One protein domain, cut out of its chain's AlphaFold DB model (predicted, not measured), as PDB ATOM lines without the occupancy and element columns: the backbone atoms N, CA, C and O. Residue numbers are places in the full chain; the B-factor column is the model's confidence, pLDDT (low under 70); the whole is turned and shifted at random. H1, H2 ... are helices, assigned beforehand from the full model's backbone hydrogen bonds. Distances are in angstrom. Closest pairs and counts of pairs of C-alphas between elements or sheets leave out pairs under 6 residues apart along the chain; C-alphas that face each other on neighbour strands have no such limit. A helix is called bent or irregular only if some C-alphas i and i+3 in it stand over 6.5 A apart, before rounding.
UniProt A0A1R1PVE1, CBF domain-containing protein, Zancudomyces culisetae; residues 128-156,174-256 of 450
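Overview. This is residues 128 to 156 and 174 to 256 of the 450 residues of the protein "CBF domain-containing protein" of Zancudomyces culisetae (UniProt A0A1R1PVE1). Five helices run up and down in a flat two-layered slab: H1, H3 and H5 form one row and run the same way, while H2 and H4 lie over that row and run against them. H3 is in the middle of the row, with a kink in it, and H4 and H5 pack most closely, as a hairpin. The printed part has 112 residues with five named helices, H1 to H5 in chain order, and no named strand; the class is all helix. It is compact, with a radius of gyration of the C-alphas of 14.3 A, and spans 40 by 39 by 17 A.

Along the chain. Find C-alpha 128 at (167.301, 118.882, 160.365); from there H1, residues 128 to 145, runs 26.3 A. After the cut, look for H2 at residues 176 to 191, 22.7 A long. H3, residues 197 to 214, covers 23.7 A; it is irregular, with C-alphas 205 and 208 7.5 A apart and a kink of 70 degrees near residue 207. H4, residues 218 to 230, spans 19.0 A and is only just irregular: C-alphas 220 and 223 are 7.0 A apart. H5, residues 233 to 250, runs 25.4 A from C-alpha 233 at (188.189, 114.407, 141.373) to C-alpha 250 at (176.067, 127.708, 123.484), with a kink of 29 degrees near residue 240.

Arrangement. Begin at H3, the hub of this up-and-down bundle, in which each helix runs against the one before it. H1 touches H3 with residues 137 to 144 alone, the same way at 31 degrees, a shallow tilt; their closest C-alphas, of Gln 137 and Leu 199, are 6.7 A apart. H2 and H3, a helical hairpin, only just touch, with 3 pairs of C-alphas within 8 A; the closest, of Arg 180 and Gly 214, are 5.9 A apart. H5 touches H3, the same way, closest at the C-alphas of His 208 and Gly 242, 4.9 A. H4 and H5, a helical hairpin, touch with the C-alphas of Tyr 229 and Ser 236 closest, 4.1 A. H3 and H4 are close but not clearly touching, H2 and H4 are near each other, and H1 is apart from H4 and H5. Each O i to N i+4 pair is within hydrogen-bond range in H1 and H2, against 9 of 14 in H3, 6 of 9 in H4 and 12 of 14 in H5.

Size, cuts and confidence. The two C-alphas farthest apart, of Gly 156 and Glu 256, are 43.8 A apart. Residues 157 to 173 are not printed, and C-alphas 156 and 174 are 9.6 A apart across this cut; the links printed whole are tight. The pLDDT is under 70 at residues 128 to 130, 147 to 156 and 174.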
ATOM      1  N   LEU A 128     167.717 117.931 161.393       60.06
ATOM      2  CA  LEU A 128     167.301 118.882 160.365       60.06
ATOM      3  C   LEU A 128     168.077 118.657 159.062       60.06
ATOM      4  O   LEU A 128     167.444 118.592 158.014       60.06
ATOM      5  N   SER A 129     169.405 118.470 159.119       63.12
ATOM      6  CA  SER A 129     170.230 118.179 157.929       63.12
ATOM      7  C   SER A 129     169.739 116.939 157.188       63.12
ATOM      8  O   SER A 129     169.460 117.014 155.995       63.12
ATOM      9  N   LYS A 130     169.518 115.833 157.912       69.88
ATOM     10  CA  LYS A 130     168.997 114.588 157.330       69.88
ATOM     11  C   LYS A 130     167.630 114.780 156.683       69.88
ATOM     12  O   LYS A 130     167.406 114.346 155.562       69.88
ATOM     13  N   LYS A 131     166.733 115.520 157.339       71.19
ATOM     14  CA  LYS A 131     165.414 115.823 156.776       71.19
ATOM     15  C   LYS A 131     165.506 116.636 155.478       71.19
ATOM     16  O   LYS A 131     164.711 116.408 154.570       71.19
ATOM     17  N   TYR A 132     166.449 117.574 155.374       71.69
ATOM     18  CA  TYR A 132     166.688 118.320 154.133       71.69
ATOM     19  C   TYR A 132     167.313 117.446 153.038       71.69
ATOM     20  O   TYR A 132     166.926 117.580 151.876       71.69
ATOM     21  N   GLU A 133     168.221 116.538 153.398       74.56
ATOM     22  CA  GLU A 133     168.825 115.567 152.478       74.56
ATOM     23  C   GLU A 133     167.766 114.621 151.885       74.56
ATOM     24  O   GLU A 133     167.685 114.492 150.660       74.56
ATOM     25  N   ASP A 134     166.876 114.073 152.717       76.88
ATOM     26  CA  ASP A 134     165.771 113.206 152.285       76.88
ATOM     27  C   ASP A 134     164.816 113.933 151.323       76.88
ATOM     28  O   ASP A 134     164.408 113.405 150.283       76.88
ATOM     29  N   ILE A 135     164.467 115.181 151.654       78.56
ATOM     30  CA  ILE A 135     163.620 116.037 150.815       78.56
ATOM     31  C   ILE A 135     164.293 116.293 149.463       78.56
ATOM     32  O   ILE A 135     163.631 116.225 148.420       78.56
ATOM     33  N   ALA A 136     165.597 116.578 149.453       79.38
ATOM     34  CA  ALA A 136     166.350 116.815 148.228       79.38
ATOM     35  C   ALA A 136     166.415 115.555 147.350       79.38
ATOM     36  O   ALA A 136     166.191 115.644 146.140       79.38
ATOM     37  N   GLN A 137     166.646 114.380 147.944       82.12
ATOM     38  CA  GLN A 137     166.710 113.111 147.220       82.12
ATOM     39  C   GLN A 137     165.374 112.768 146.547       82.12
ATOM     40  O   GLN A 137     165.342 112.465 145.353       82.12
ATOM     41  N   ARG A 138     164.251 112.920 147.254       79.56
ATOM     42  CA  ARG A 138     162.912 112.670 146.688       79.56
ATOM     43  C   ARG A 138     162.551 113.674 145.608       79.56
ATOM     44  O   ARG A 138     162.026 113.312 144.556       79.56
ATOM     45  N   THR A 139     162.866 114.946 145.846       81.12
ATOM     46  CA  THR A 139     162.648 116.002 144.852       81.12
ATOM     47  C   THR A 139     163.428 115.680 143.577       81.12
ATOM     48  O   THR A 139     162.885 115.776 142.477       81.12
ATOM     49  N   PHE A 140     164.670 115.213 143.705       84.25
ATOM     50  CA  PHE A 140     165.465 114.764 142.571       84.25
ATOM     51  C   PHE A 140     164.861 113.555 141.853       84.25
ATOM     52  O   PHE A 140     164.835 113.552 140.626       84.25
ATOM     53  N   GLU A 141     164.352 112.546 142.560       82.31
ATOM     54  CA  GLU A 141     163.706 111.386 141.930       82.31
ATOM     55  C   GLU A 141     162.475 111.779 141.110       82.31
ATOM     56  O   GLU A 141     162.317 111.338 139.965       82.31
ATOM     57  N   VAL A 142     161.642 112.669 141.656       81.88
ATOM     58  CA  VAL A 142     160.492 113.235 140.943       81.88
ATOM     59  C   VAL A 142     160.966 113.999 139.706       81.88
ATOM     60  O   VAL A 142     160.510 113.713 138.597       81.88
ATOM     61  N   LEU A 143     161.920 114.923 139.860       82.56
ATOM     62  CA  LEU A 143     162.420 115.747 138.755       82.56
ATOM     63  C   LEU A 143     163.143 114.925 137.679       82.56
ATOM     64  O   LEU A 143     162.989 115.199 136.490       82.56
ATOM     65  N   LYS A 144     163.880 113.878 138.059       81.00
ATOM     66  CA  LYS A 144     164.573 112.962 137.140       81.00
ATOM     67  C   LYS A 144     163.600 112.259 136.195       81.00
ATOM     68  O   LYS A 144     163.969 111.978 135.048       81.00
ATOM     69  N   ASN A 145     162.392 111.950 136.663       80.06
ATOM     70  CA  ASN A 145     161.362 111.268 135.878       80.06
ATOM     71  C   ASN A 145     160.592 112.213 134.946       80.06
ATOM     72  O   ASN A 145     160.000 111.755 133.965       80.06
ATOM     73  N   ILE A 146     160.639 113.522 135.197       77.38
ATOM     74  CA  ILE A 146     160.048 114.521 134.310       77.38
ATOM     75  C   ILE A 146     160.941 114.662 133.074       77.38
ATOM     76  O   ILE A 146     162.080 115.124 133.144       77.38
ATOM     77  N   LYS A 147     160.417 114.265 131.912       67.12
ATOM     78  CA  LYS A 147     161.071 114.542 130.631       67.12
ATOM     79  C   LYS A 147     160.960 116.040 130.346       67.12
ATOM     80  O   LYS A 147     159.853 116.569 130.267       67.12
ATOM     81  N   GLY A 148     162.101 116.713 130.211       61.56
ATOM     82  CA  GLY A 148     162.140 118.089 129.725       61.56
ATOM     83  C   GLY A 148     161.617 118.148 128.291       61.56
ATOM     84  O   GLY A 148     161.985 117.309 127.474       61.56
ATOM     85  N   ILE A 149     160.757 119.125 128.000       64.44
ATOM     86  CA  ILE A 149     160.238 119.355 126.646       64.44
ATOM     87  C   ILE A 149     161.361 119.993 125.822       64.44
ATOM     88  O   ILE A 149     161.885 121.054 126.192       64.44
ATOM     89  N   GLY A 150     161.747 119.341 124.724       60.69
ATOM     90  CA  GLY A 150     162.762 119.860 123.807       60.69
ATOM     91  C   GLY A 150     162.322 121.161 123.117       60.69
ATOM     92  O   GLY A 150     161.133 121.470 123.042       60.69
ATOM     93  N   LYS A 151     163.274 121.931 122.564       55.84
ATOM     94  CA  LYS A 151     162.991 123.193 121.833       55.84
ATOM     95  C   LYS A 151     161.982 123.021 120.680       55.84
ATOM     96  O   LYS A 151     161.310 123.986 120.328       55.84
ATOM     97  N   THR A 152     161.877 121.820 120.116       51.84
ATOM     98  CA  THR A 152     161.092 121.483 118.916       51.84
ATOM     99  C   THR A 152     159.885 120.583 119.185       51.84
ATOM    100  O   THR A 152     159.139 120.283 118.256       51.84
ATOM    101  N   GLU A 153     159.663 120.146 120.427       56.56
ATOM    102  CA  GLU A 153     158.530 119.278 120.750       56.56
ATOM    103  C   GLU A 153     157.259 120.111 120.954       56.56
ATOM    104  O   GLU A 153     157.164 120.953 121.855       56.56
ATOM    105  N   GLU A 154     156.261 119.878 120.100       54.25
ATOM    106  CA  GLU A 154     154.925 120.427 120.293       54.25
ATOM    107  C   GLU A 154     154.293 119.823 121.551       54.25
ATOM    108  O   GLU A 154     154.315 118.609 121.771       54.25
ATOM    109  N   ILE A 155     153.689 120.675 122.383       59.91
ATOM    110  CA  ILE A 155     152.920 120.217 123.540       59.91
ATOM    111  C   ILE A 155     151.781 119.340 123.019       59.91
ATOM    112  O   ILE A 155     150.953 119.791 122.222       59.91
ATOM    113  N   GLY A 156     151.726 118.092 123.489       57.03
ATOM    114  CA  GLY A 156     150.650 117.172 123.147       57.03
ATOM    115  C   GLY A 156     149.277 117.811 123.386       57.03
ATOM    116  O   GLY A 156     149.032 118.432 124.417       57.03
ATOM    117  N   PHE A 174     149.751 126.523 127.497       64.12
ATOM    118  CA  PHE A 174     149.812 126.232 126.058       64.12
ATOM    119  C   PHE A 174     151.152 126.607 125.408       64.12
ATOM    120  O   PHE A 174     151.351 126.335 124.228       64.12
ATOM    121  N   LYS A 175     152.067 127.257 126.141       71.62
ATOM    122  CA  LYS A 175     153.343 127.750 125.609       71.62
ATOM    123  C   LYS A 175     154.492 126.871 126.097       71.62
ATOM    124  O   LYS A 175     154.753 126.821 127.297       71.62
ATOM    125  N   SER A 176     155.241 126.263 125.172       73.44
ATOM    126  CA  SER A 176     156.424 125.435 125.499       73.44
ATOM    127  C   SER A 176     157.448 126.215 126.335       73.44
ATOM    128  O   SER A 176     157.945 125.733 127.350       73.44
ATOM    129  N   HIS A 177     157.640 127.496 126.013       77.75
ATOM    130  CA  HIS A 177     158.484 128.416 126.774       77.75
ATOM    131  C   HIS A 177     158.122 128.508 128.273       77.75
ATOM    132  O   HIS A 177     159.017 128.544 129.113       77.75
ATOM    133  N   SER A 178     156.832 128.489 128.637       79.31
ATOM    134  CA  SER A 178     156.413 128.552 130.048       79.31
ATOM    135  C   SER A 178     156.777 127.277 130.810       79.31
ATOM    136  O   SER A 178     157.194 127.359 131.962       79.31
ATOM    137  N   HIS A 179     156.642 126.110 130.169       79.38
ATOM    138  CA  HIS A 179     157.031 124.824 130.758       79.38
ATOM    139  C   HIS A 179     158.542 124.735 130.946       79.38
ATOM    140  O   HIS A 179     158.995 124.339 132.013       79.38
ATOM    141  N   ARG A 180     159.325 125.179 129.953       81.12
ATOM    142  CA  ARG A 180     160.795 125.213 130.037       81.12
ATOM    143  C   ARG A 180     161.285 126.165 131.130       81.12
ATOM    144  O   ARG A 180     162.223 125.825 131.842       81.12
ATOM    145  N   ARG A 181     160.615 127.309 131.320       84.88
ATOM    146  CA  ARG A 181     160.908 128.246 132.417       84.88
ATOM    147  C   ARG A 181     160.622 127.637 133.794       84.88
ATOM    148  O   ARG A 181     161.474 127.703 134.673       84.88
ATOM    149  N   MET A 182     159.457 127.011 133.972       81.69
ATOM    150  CA  MET A 182     159.117 126.316 135.221       81.69
ATOM    151  C   MET A 182     160.073 125.152 135.505       81.69
ATOM    152  O   MET A 182     160.491 124.962 136.642       81.69
ATOM    153  N   PHE A 183     160.450 124.399 134.471       85.19
ATOM    154  CA  PHE A 183     161.429 123.321 134.578       85.19
ATOM    155  C   PHE A 183     162.799 123.855 135.015       85.19
ATOM    156  O   PHE A 183     163.383 123.316 135.950       85.19
ATOM    157  N   SER A 184     163.292 124.940 134.403       86.25
ATOM    158  CA  SER A 184     164.553 125.558 134.832       86.25
ATOM    159  C   SER A 184     164.487 126.067 136.270       86.25
ATOM    160  O   SER A 184     165.414 125.827 137.033       86.25
ATOM    161  N   GLU A 185     163.390 126.713 136.665       87.19
ATOM    162  CA  GLU A 185     163.226 127.246 138.019       87.19
ATOM    163  C   GLU A 185     163.184 126.131 139.073       87.19
ATOM    164  O   GLU A 185     163.813 126.266 140.120       87.19
ATOM    165  N   ALA A 186     162.534 125.001 138.775       86.12
ATOM    166  CA  ALA A 186     162.490 123.836 139.659       86.12
ATOM    167  C   ALA A 186     163.865 123.168 139.843       86.12
ATOM    168  O   ALA A 186     164.223 122.761 140.946       86.12
ATOM    169  N   TRP A 187     164.665 123.066 138.778       88.69
ATOM    170  CA  TRP A 187     166.024 122.531 138.886       88.69
ATOM    171  C   TRP A 187     166.964 123.490 139.620       88.69
ATOM    172  O   TRP A 187     167.754 123.049 140.452       88.69
ATOM    173  N   LEU A 188     166.865 124.796 139.360       87.88
ATOM    174  CA  LEU A 188     167.660 125.810 140.057       87.88
ATOM    175  C   LEU A 188     167.290 125.903 141.542       87.88
ATOM    176  O   LEU A 188     168.174 126.084 142.376       87.88
ATOM    177  N   SER A 189     166.010 125.756 141.896       85.75
ATOM    178  CA  SER A 189     165.590 125.735 143.300       85.75
ATOM    179  C   SER A 189     166.105 124.495 144.030       85.75
ATOM    180  O   SER A 189     166.566 124.630 145.159       85.75
ATOM    181  N   LEU A 190     166.128 123.326 143.375       85.94
ATOM    182  CA  LEU A 190     166.759 122.125 143.929       85.94
ATOM    183  C   LEU A 190     168.269 122.324 144.138       85.94
ATOM    184  O   LEU A 190     168.784 121.991 145.198       85.94
ATOM    185  N   MET A 191     168.972 122.898 143.158       84.75
ATOM    186  CA  MET A 191     170.425 123.124 143.236       84.75
ATOM    187  C   MET A 191     170.838 124.202 144.250       84.75
ATOM    188  O   MET A 191     172.006 124.272 144.615       84.75
ATOM    189  N   ARG A 192     169.898 125.026 144.729       86.69
ATOM    190  CA  ARG A 192     170.130 125.995 145.814       86.69
ATOM    191  C   ARG A 192     170.149 125.365 147.207       86.69
ATOM    192  O   ARG A 192     170.633 125.996 148.143       86.69
ATOM    193  N   ILE A 193     169.583 124.171 147.362       85.31
ATOM    194  CA  ILE A 193     169.573 123.430 148.629       85.31
ATOM    195  C   ILE A 193     170.962 122.791 148.816       85.31
ATOM    196  O   ILE A 193     171.557 122.377 147.823       85.31
ATOM    197  N   PRO A 194     171.513 122.690 150.041       80.62
ATOM    198  CA  PRO A 194     172.745 121.935 150.270       80.62
ATOM    199  C   PRO A 194     172.549 120.459 149.886       80.62
ATOM    200  O   PRO A 194     171.750 119.750 150.496       80.62
ATOM    201  N   LEU A 195     173.258 120.009 148.848       82.44
ATOM    202  CA  LEU A 195     173.123 118.663 148.285       82.44
ATOM    203  C   LEU A 195     174.174 117.710 148.879       82.44
ATOM    204  O   LEU A 195     175.356 118.065 148.917       82.44
ATOM    205  N   PRO A 196     173.804 116.470 149.252       85.88
ATOM    206  CA  PRO A 196     174.783 115.443 149.584       85.88
ATOM    207  C   PRO A 196     175.597 115.042 148.343       85.88
ATOM    208  O   PRO A 196     175.129 115.122 147.203       85.88
ATOM    209  N   VAL A 197     176.827 114.568 148.562       85.94
ATOM    210  CA  VAL A 197     177.812 114.295 147.493       85.94
ATOM    211  C   VAL A 197     177.296 113.290 146.455       85.94
ATOM    212  O   VAL A 197     177.602 113.401 145.266       85.94
ATOM    213  N   GLU A 198     176.512 112.300 146.875       85.88
ATOM    214  CA  GLU A 198     175.933 111.306 145.966       85.88
ATOM    215  C   GLU A 198     174.863 111.914 145.061       85.88
ATOM    216  O   GLU A 198     174.895 111.712 143.844       85.88
ATOM    217  N   LEU A 199     173.970 112.727 145.633       86.94
ATOM    218  CA  LEU A 199     172.934 113.435 144.890       86.94
ATOM    219  C   LEU A 199     173.542 114.412 143.888       86.94
ATOM    220  O   LEU A 199     173.139 114.443 142.726       86.94
ATOM    221  N   TYR A 200     174.582 115.128 144.306       89.62
ATOM    222  CA  TYR A 200     175.345 116.020 143.447       89.62
ATOM    223  C   TYR A 200     175.909 115.294 142.214       89.62
ATOM    224  O   TYR A 200     175.698 115.716 141.074       89.62
ATOM    225  N   LYS A 201     176.546 114.131 142.415       88.81
ATOM    226  CA  LYS A 201     177.031 113.277 141.316       88.81
ATOM    227  C   LYS A 201     175.880 112.793 140.431       88.81
ATOM    228  O   LYS A 201     176.001 112.819 139.209       88.81
ATOM    229  N   MET A 202     174.752 112.377 141.007       87.38
ATOM    230  CA  MET A 202     173.593 111.921 140.233       87.38
ATOM    231  C   MET A 202     172.998 113.024 139.346       87.38
ATOM    232  O   MET A 202     172.655 112.748 138.193       87.38
ATOM    233  N   ILE A 203     172.924 114.262 139.844       89.75
ATOM    234  CA  ILE A 203     172.490 115.432 139.069       89.75
ATOM    235  C   ILE A 203     173.440 115.647 137.888       89.75
ATOM    236  O   ILE A 203     172.987 115.669 136.741       89.75
ATOM    237  N   LEU A 204     174.755 115.706 138.133       89.12
ATOM    238  CA  LEU A 204     175.751 115.888 137.071       89.12
ATOM    239  C   LEU A 204     175.716 114.758 136.024       89.12
ATOM    240  O   LEU A 204     175.863 115.018 134.832       89.12
ATOM    241  N   MET A 205     175.447 113.509 136.426       88.00
ATOM    242  CA  MET A 205     175.322 112.378 135.490       88.00
ATOM    243  C   MET A 205     174.170 112.521 134.491       88.00
ATOM    244  O   MET A 205     174.228 111.928 133.409       88.00
ATOM    245  N   VAL A 206     173.097 113.203 134.887       87.88
ATOM    246  CA  VAL A 206     171.856 113.351 134.115       87.88
ATOM    247  C   VAL A 206     171.797 114.714 133.408       87.88
ATOM    248  O   VAL A 206     170.982 114.911 132.501       87.88
ATOM    249  N   MET A 207     172.696 115.628 133.778       87.25
ATOM    250  CA  MET A 207     172.675 117.029 133.385       87.25
ATOM    251  C   MET A 207     172.672 117.238 131.872       87.25
ATOM    252  O   MET A 207     171.753 117.872 131.355       87.25
ATOM    253  N   HIS A 208     173.629 116.657 131.149       85.31
ATOM    254  CA  HIS A 208     173.774 116.888 129.708       85.31
ATOM    255  C   HIS A 208     172.611 116.329 128.883       85.31
ATOM    256  O   HIS A 208     172.142 116.980 127.958       85.31
ATOM    257  N   ARG A 209     172.111 115.133 129.223       83.44
ATOM    258  CA  ARG A 209     171.077 114.441 128.431       83.44
ATOM    259  C   ARG A 209     169.647 114.844 128.767       83.44
ATOM    260  O   ARG A 209     168.788 114.714 127.901       83.44
ATOM    261  N   ARG A 210     169.351 115.244 130.009       82.94
ATOM    262  CA  ARG A 210     167.966 115.537 130.434       82.94
ATOM    263  C   ARG A 210     167.748 116.968 130.899       82.94
ATOM    264  O   ARG A 210     166.680 117.509 130.633       82.94
ATOM    265  N   ILE A 211     168.715 117.565 131.595       85.44
ATOM    266  CA  ILE A 211     168.528 118.887 132.208       85.44
ATOM    267  C   ILE A 211     168.776 119.985 131.169       85.44
ATOM    268  O   ILE A 211     167.864 120.766 130.895       85.44
ATOM    269  N   LEU A 212     169.953 120.002 130.525       86.19
ATOM    270  CA  LEU A 212     170.333 121.052 129.565       86.19
ATOM    271  C   LEU A 212     169.332 121.221 128.403       86.19
ATOM    272  O   LEU A 212     168.934 122.359 128.146       86.19
ATOM    273  N   PRO A 213     168.826 120.154 127.744       85.62
ATOM    274  CA  PRO A 213     167.889 120.322 126.627       85.62
ATOM    275  C   PRO A 213     166.542 120.931 127.052       85.62
ATOM    276  O   PRO A 213     165.912 121.681 126.295       85.62
ATOM    277  N   GLY A 214     166.095 120.629 128.277       81.88
ATOM    278  CA  GLY A 214     164.815 121.084 128.823       81.88
ATOM    279  C   GLY A 214     164.829 122.516 129.361       81.88
ATOM    280  O   GLY A 214     163.768 123.123 129.503       81.88
ATOM    281  N   MET A 215     166.005 123.081 129.643       83.06
ATOM    282  CA  MET A 215     166.129 124.410 130.245       83.06
ATOM    283  C   MET A 215     165.858 125.546 129.260       83.06
ATOM    284  O   MET A 215     166.255 125.493 128.096       83.06
ATOM    285  N   HIS A 216     165.193 126.602 129.744       82.62
ATOM    286  CA  HIS A 216     164.992 127.824 128.970       82.62
ATOM    287  C   HIS A 216     166.334 128.489 128.616       82.62
ATOM    288  O   HIS A 216     166.638 128.599 127.429       82.62
ATOM    289  N   ASP A 217     167.138 128.807 129.640       84.31
ATOM    290  CA  ASP A 217     168.475 129.408 129.530       84.31
ATOM    291  C   ASP A 217     169.533 128.517 130.210       84.31
ATOM    292  O   ASP A 217     169.770 128.637 131.414       84.31
ATOM    293  N   PRO A 218     170.183 127.608 129.464       86.12
ATOM    294  CA  PRO A 218     171.196 126.704 130.020       86.12
ATOM    295  C   PRO A 218     172.458 127.408 130.534       86.12
ATOM    296  O   PRO A 218     173.155 126.855 131.380       86.12
ATOM    297  N   CYS A 219     172.726 128.641 130.086       86.56
ATOM    298  CA  CYS A 219     173.878 129.435 130.525       86.56
ATOM    299  C   CYS A 219     173.871 129.731 132.034       86.56
ATOM    300  O   CYS A 219     174.932 129.932 132.610       86.56
ATOM    301  N   LEU A 220     172.706 129.697 132.697       88.00
ATOM    302  CA  LEU A 220     172.606 129.870 134.153       88.00
ATOM    303  C   LEU A 220     173.337 128.772 134.943       88.00
ATOM    304  O   LEU A 220     173.657 128.970 136.109       88.00
ATOM    305  N   LEU A 221     173.595 127.614 134.326       88.50
ATOM    306  CA  LEU A 221     174.357 126.527 134.941       88.50
ATOM    307  C   LEU A 221     175.866 126.641 134.727       88.50
ATOM    308  O   LEU A 221     176.591 125.779 135.216       88.50
ATOM    309  N   MET A 222     176.348 127.659 134.009       88.12
ATOM    310  CA  MET A 222     177.776 127.814 133.732       88.12
ATOM    311  C   MET A 222     178.584 127.977 135.019       88.12
ATOM    312  O   MET A 222     179.565 127.259 135.192       88.12
ATOM    313  N   ASP A 223     178.147 128.846 135.931       89.31
ATOM    314  CA  ASP A 223     178.843 129.087 137.201       89.31
ATOM    315  C   ASP A 223     178.877 127.809 138.047       89.31
ATOM    316  O   ASP A 223     179.937 127.380 138.497       89.31
ATOM    317  N   PHE A 224     177.730 127.127 138.153       90.31
ATOM    318  CA  PHE A 224     177.615 125.851 138.858       90.31
ATOM    319  C   PHE A 224     178.543 124.780 138.271       90.31
ATOM    320  O   PHE A 224     179.237 124.084 139.008       90.31
ATOM    321  N   LEU A 225     178.560 124.628 136.944       89.94
ATOM    322  CA  LEU A 225     179.399 123.644 136.258       89.94
ATOM    323  C   LEU A 225     180.883 123.992 136.334       89.94
ATOM    324  O   LEU A 225     181.697 123.079 136.425       89.94
ATOM    325  N   THR A 226     181.227 125.276 136.321       89.31
ATOM    326  CA  THR A 226     182.603 125.762 136.468       89.31
ATOM    327  C   THR A 226     183.122 125.463 137.870       89.31
ATOM    328  O   THR A 226     184.161 124.827 138.008       89.31
ATOM    329  N   GLU A 227     182.346 125.776 138.909       89.31
ATOM    330  CA  GLU A 227     182.698 125.439 140.292       89.31
ATOM    331  C   GLU A 227     182.753 123.914 140.511       89.31
ATOM    332  O   GLU A 227     183.692 123.394 141.118       89.31
ATOM    333  N   SER A 228     181.807 123.166 139.924       90.00
ATOM    334  CA  SER A 228     181.838 121.693 139.912       90.00
ATOM    335  C   SER A 228     183.119 121.170 139.263       90.00
ATOM    336  O   SER A 228     183.704 120.187 139.717       90.00
ATOM    337  N   TYR A 229     183.546 121.800 138.173       89.25
ATOM    338  CA  TYR A 229     184.721 121.411 137.416       89.25
ATOM    339  C   TYR A 229     186.016 121.732 138.169       89.25
ATOM    340  O   TYR A 229     186.911 120.886 138.216       89.25
ATOM    341  N   ASP A 230     186.084 122.874 138.847       87.38
ATOM    342  CA  ASP A 230     187.233 123.277 139.660       87.38
ATOM    343  C   ASP A 230     187.370 122.495 140.975       87.38
ATOM    344  O   ASP A 230     188.479 122.383 141.497       87.38
ATOM    345  N   SER A 231     186.284 121.892 141.481       85.06
ATOM    346  CA  SER A 231     186.286 121.120 142.738       85.06
ATOM    347  C   SER A 231     187.204 119.881 142.747       85.06
ATOM    348  O   SER A 231     187.608 119.408 143.810       85.06
ATOM    349  N   GLY A 232     187.577 119.367 141.575       82.94
ATOM    350  CA  GLY A 232     188.473 118.224 141.406       82.94
ATOM    351  C   GLY A 232     187.816 116.842 141.563       82.94
ATOM    352  O   GLY A 232     186.691 116.660 142.035       82.94
ATOM    353  N   GLY A 233     188.560 115.807 141.160       84.25
ATOM    354  CA  GLY A 233     188.189 114.407 141.373       84.25
ATOM    355  C   GLY A 233     187.012 113.914 140.510       84.25
ATOM    356  O   GLY A 233     186.820 114.366 139.379       84.25
ATOM    357  N   PRO A 234     186.206 112.950 141.007       85.25
ATOM    358  CA  PRO A 234     185.108 112.369 140.234       85.25
ATOM    359  C   PRO A 234     184.046 113.387 139.814       85.25
ATOM    360  O   PRO A 234     183.418 113.218 138.776       85.25
ATOM    361  N   VAL A 235     183.842 114.434 140.612       89.19
ATOM    362  CA  VAL A 235     182.847 115.476 140.348       89.19
ATOM    363  C   VAL A 235     183.197 116.255 139.079       89.19
ATOM    364  O   VAL A 235     182.351 116.369 138.189       89.19
ATOM    365  N   SER A 236     184.459 116.664 138.926       88.19
ATOM    366  CA  SER A 236     184.944 117.345 137.721       88.19
ATOM    367  C   SER A 236     184.775 116.506 136.456       88.19
ATOM    368  O   SER A 236     184.393 117.030 135.410       88.19
ATOM    369  N   LEU A 237     185.002 115.189 136.542       87.75
ATOM    370  CA  LEU A 237     184.820 114.268 135.409       87.75
ATOM    371  C   LEU A 237     183.365 114.219 134.932       87.75
ATOM    372  O   LEU A 237     183.097 114.091 133.737       87.75
ATOM    373  N   LEU A 238     182.413 114.304 135.862       88.75
ATOM    374  CA  LEU A 238     180.993 114.324 135.533       88.75
ATOM    375  C   LEU A 238     180.573 115.687 134.972       88.75
ATOM    376  O   LEU A 238     179.864 115.729 133.965       88.75
ATOM    377  N   ALA A 239     181.045 116.776 135.584       91.31
ATOM    378  CA  ALA A 239     180.769 118.144 135.152       91.31
ATOM    379  C   ALA A 239     181.279 118.431 133.733       91.31
ATOM    380  O   ALA A 239     180.610 119.133 132.976       91.31
ATOM    381  N   LEU A 240     182.393 117.810 133.329       89.56
ATOM    382  CA  LEU A 240     182.993 117.972 132.002       89.56
ATOM    383  C   LEU A 240     182.014 117.689 130.849       89.56
ATOM    384  O   LEU A 240     182.051 118.390 129.844       89.56
ATOM    385  N   ASN A 241     181.099 116.718 130.992       88.50
ATOM    386  CA  ASN A 241     180.062 116.468 129.977       88.50
ATOM    387  C   ASN A 241     179.111 117.662 129.832       88.50
ATOM    388  O   ASN A 241     178.786 118.055 128.716       88.50
ATOM    389  N   GLY A 242     178.655 118.225 130.954       88.00
ATOM    390  CA  GLY A 242     177.754 119.377 130.951       88.00
ATOM    391  C   GLY A 242     178.440 120.626 130.406       88.00
ATOM    392  O   GLY A 242     177.880 121.311 129.552       88.00
ATOM    393  N   LEU A 243     179.681 120.875 130.839       88.75
ATOM    394  CA  LEU A 243     180.485 121.995 130.361       88.75
ATOM    395  C   LEU A 243     180.768 121.876 128.856       88.75
ATOM    396  O   LEU A 243     180.635 122.855 128.133       88.75
ATOM    397  N   PHE A 244     181.065 120.675 128.355       87.88
ATOM    398  CA  PHE A 244     181.260 120.441 126.924       87.88
ATOM    399  C   PHE A 244     180.028 120.783 126.088       87.88
ATOM    400  O   PHE A 244     180.142 121.440 125.054       87.88
ATOM    401  N   THR A 245     178.843 120.359 126.533       87.25
ATOM    402  CA  THR A 245     177.589 120.701 125.855       87.25
ATOM    403  C   THR A 245     177.363 122.214 125.859       87.25
ATOM    404  O   THR A 245     176.943 122.770 124.851       87.25
ATOM    405  N   LEU A 246     177.706 122.909 126.949       87.38
ATOM    406  CA  LEU A 246     177.645 124.371 127.006       87.38
ATOM    407  C   LEU A 246     178.640 125.055 126.053       87.38
ATOM    408  O   LEU A 246     178.275 126.018 125.382       87.38
ATOM    409  N   ILE A 247     179.865 124.540 125.944       87.00
ATOM    410  CA  ILE A 247     180.883 125.068 125.025       87.00
ATOM    411  C   ILE A 247     180.453 124.859 123.566       87.00
ATOM    412  O   ILE A 247     180.557 125.775 122.757       87.00
ATOM    413  N   THR A 248     179.944 123.674 123.223       84.94
ATOM    414  CA  THR A 248     179.620 123.308 121.833       84.94
ATOM    415  C   THR A 248     178.289 123.863 121.339       84.94
ATOM    416  O   THR A 248     178.215 124.329 120.207       84.94
ATOM    417  N   GLU A 249     177.231 123.822 122.153       83.81
ATOM    418  CA  GLU A 249     175.899 124.276 121.733       83.81
ATOM    419  C   GLU A 249     175.665 125.768 121.998       83.81
ATOM    420  O   GLU A 249     174.893 126.403 121.276       83.81
ATOM    421  N   TYR A 250     176.297 126.329 123.034       81.12
ATOM    422  CA  TYR A 250     176.067 127.708 123.484       81.12
ATOM    423  C   TYR A 250     177.298 128.613 123.310       81.12
ATOM    424  O   TYR A 250     177.237 129.779 123.692       81.12
ATOM    425  N   ASN A 251     178.380 128.115 122.688       80.38
ATOM    426  CA  ASN A 251     179.617 128.851 122.378       80.38
ATOM    427  C   ASN A 251     180.231 129.580 123.585       80.38
ATOM    428  O   ASN A 251     180.831 130.647 123.444       80.38
ATOM    429  N   LEU A 252     180.070 129.015 124.782       82.12
ATOM    430  CA  LEU A 252     180.674 129.553 125.994       82.12
ATOM    431  C   LEU A 252     182.167 129.216 126.017       82.12
ATOM    432  O   LEU A 252     182.560 128.086 125.735       82.12
ATOM    433  N   THR A 253     183.004 130.193 126.358       79.31
ATOM    434  CA  THR A 253     184.448 129.995 126.474       79.31
ATOM    435  C   THR A 253     184.821 129.702 127.920       79.31
ATOM    436  O   THR A 253     184.449 130.429 128.838       79.31
ATOM    437  N   TYR A 254     185.573 128.621 128.120       82.19
ATOM    438  CA  TYR A 254     186.192 128.312 129.402       82.19
ATOM    439  C   TYR A 254     187.687 128.667 129.331       82.19
ATOM    440  O   TYR A 254     188.378 128.164 128.435       82.19
ATOM    441  N   PRO A 255     188.198 129.539 130.218       84.00
ATOM    442  CA  PRO A 255     189.600 129.935 130.203       84.00
ATOM    443  C   PRO A 255     190.498 128.734 130.515       84.00
ATOM    444  O   PRO A 255     190.190 127.928 131.385       84.00
ATOM    445  N   GLU A 256     191.611 128.607 129.790       84.12
ATOM    446  CA  GLU A 256     192.619 127.557 130.011       84.12
ATOM    447  C   GLU A 256     192.064 126.116 130.059       84.12
ATOM    448  O   GLU A 256     192.542 125.256 130.795       84.12
TER     449      GLU A 256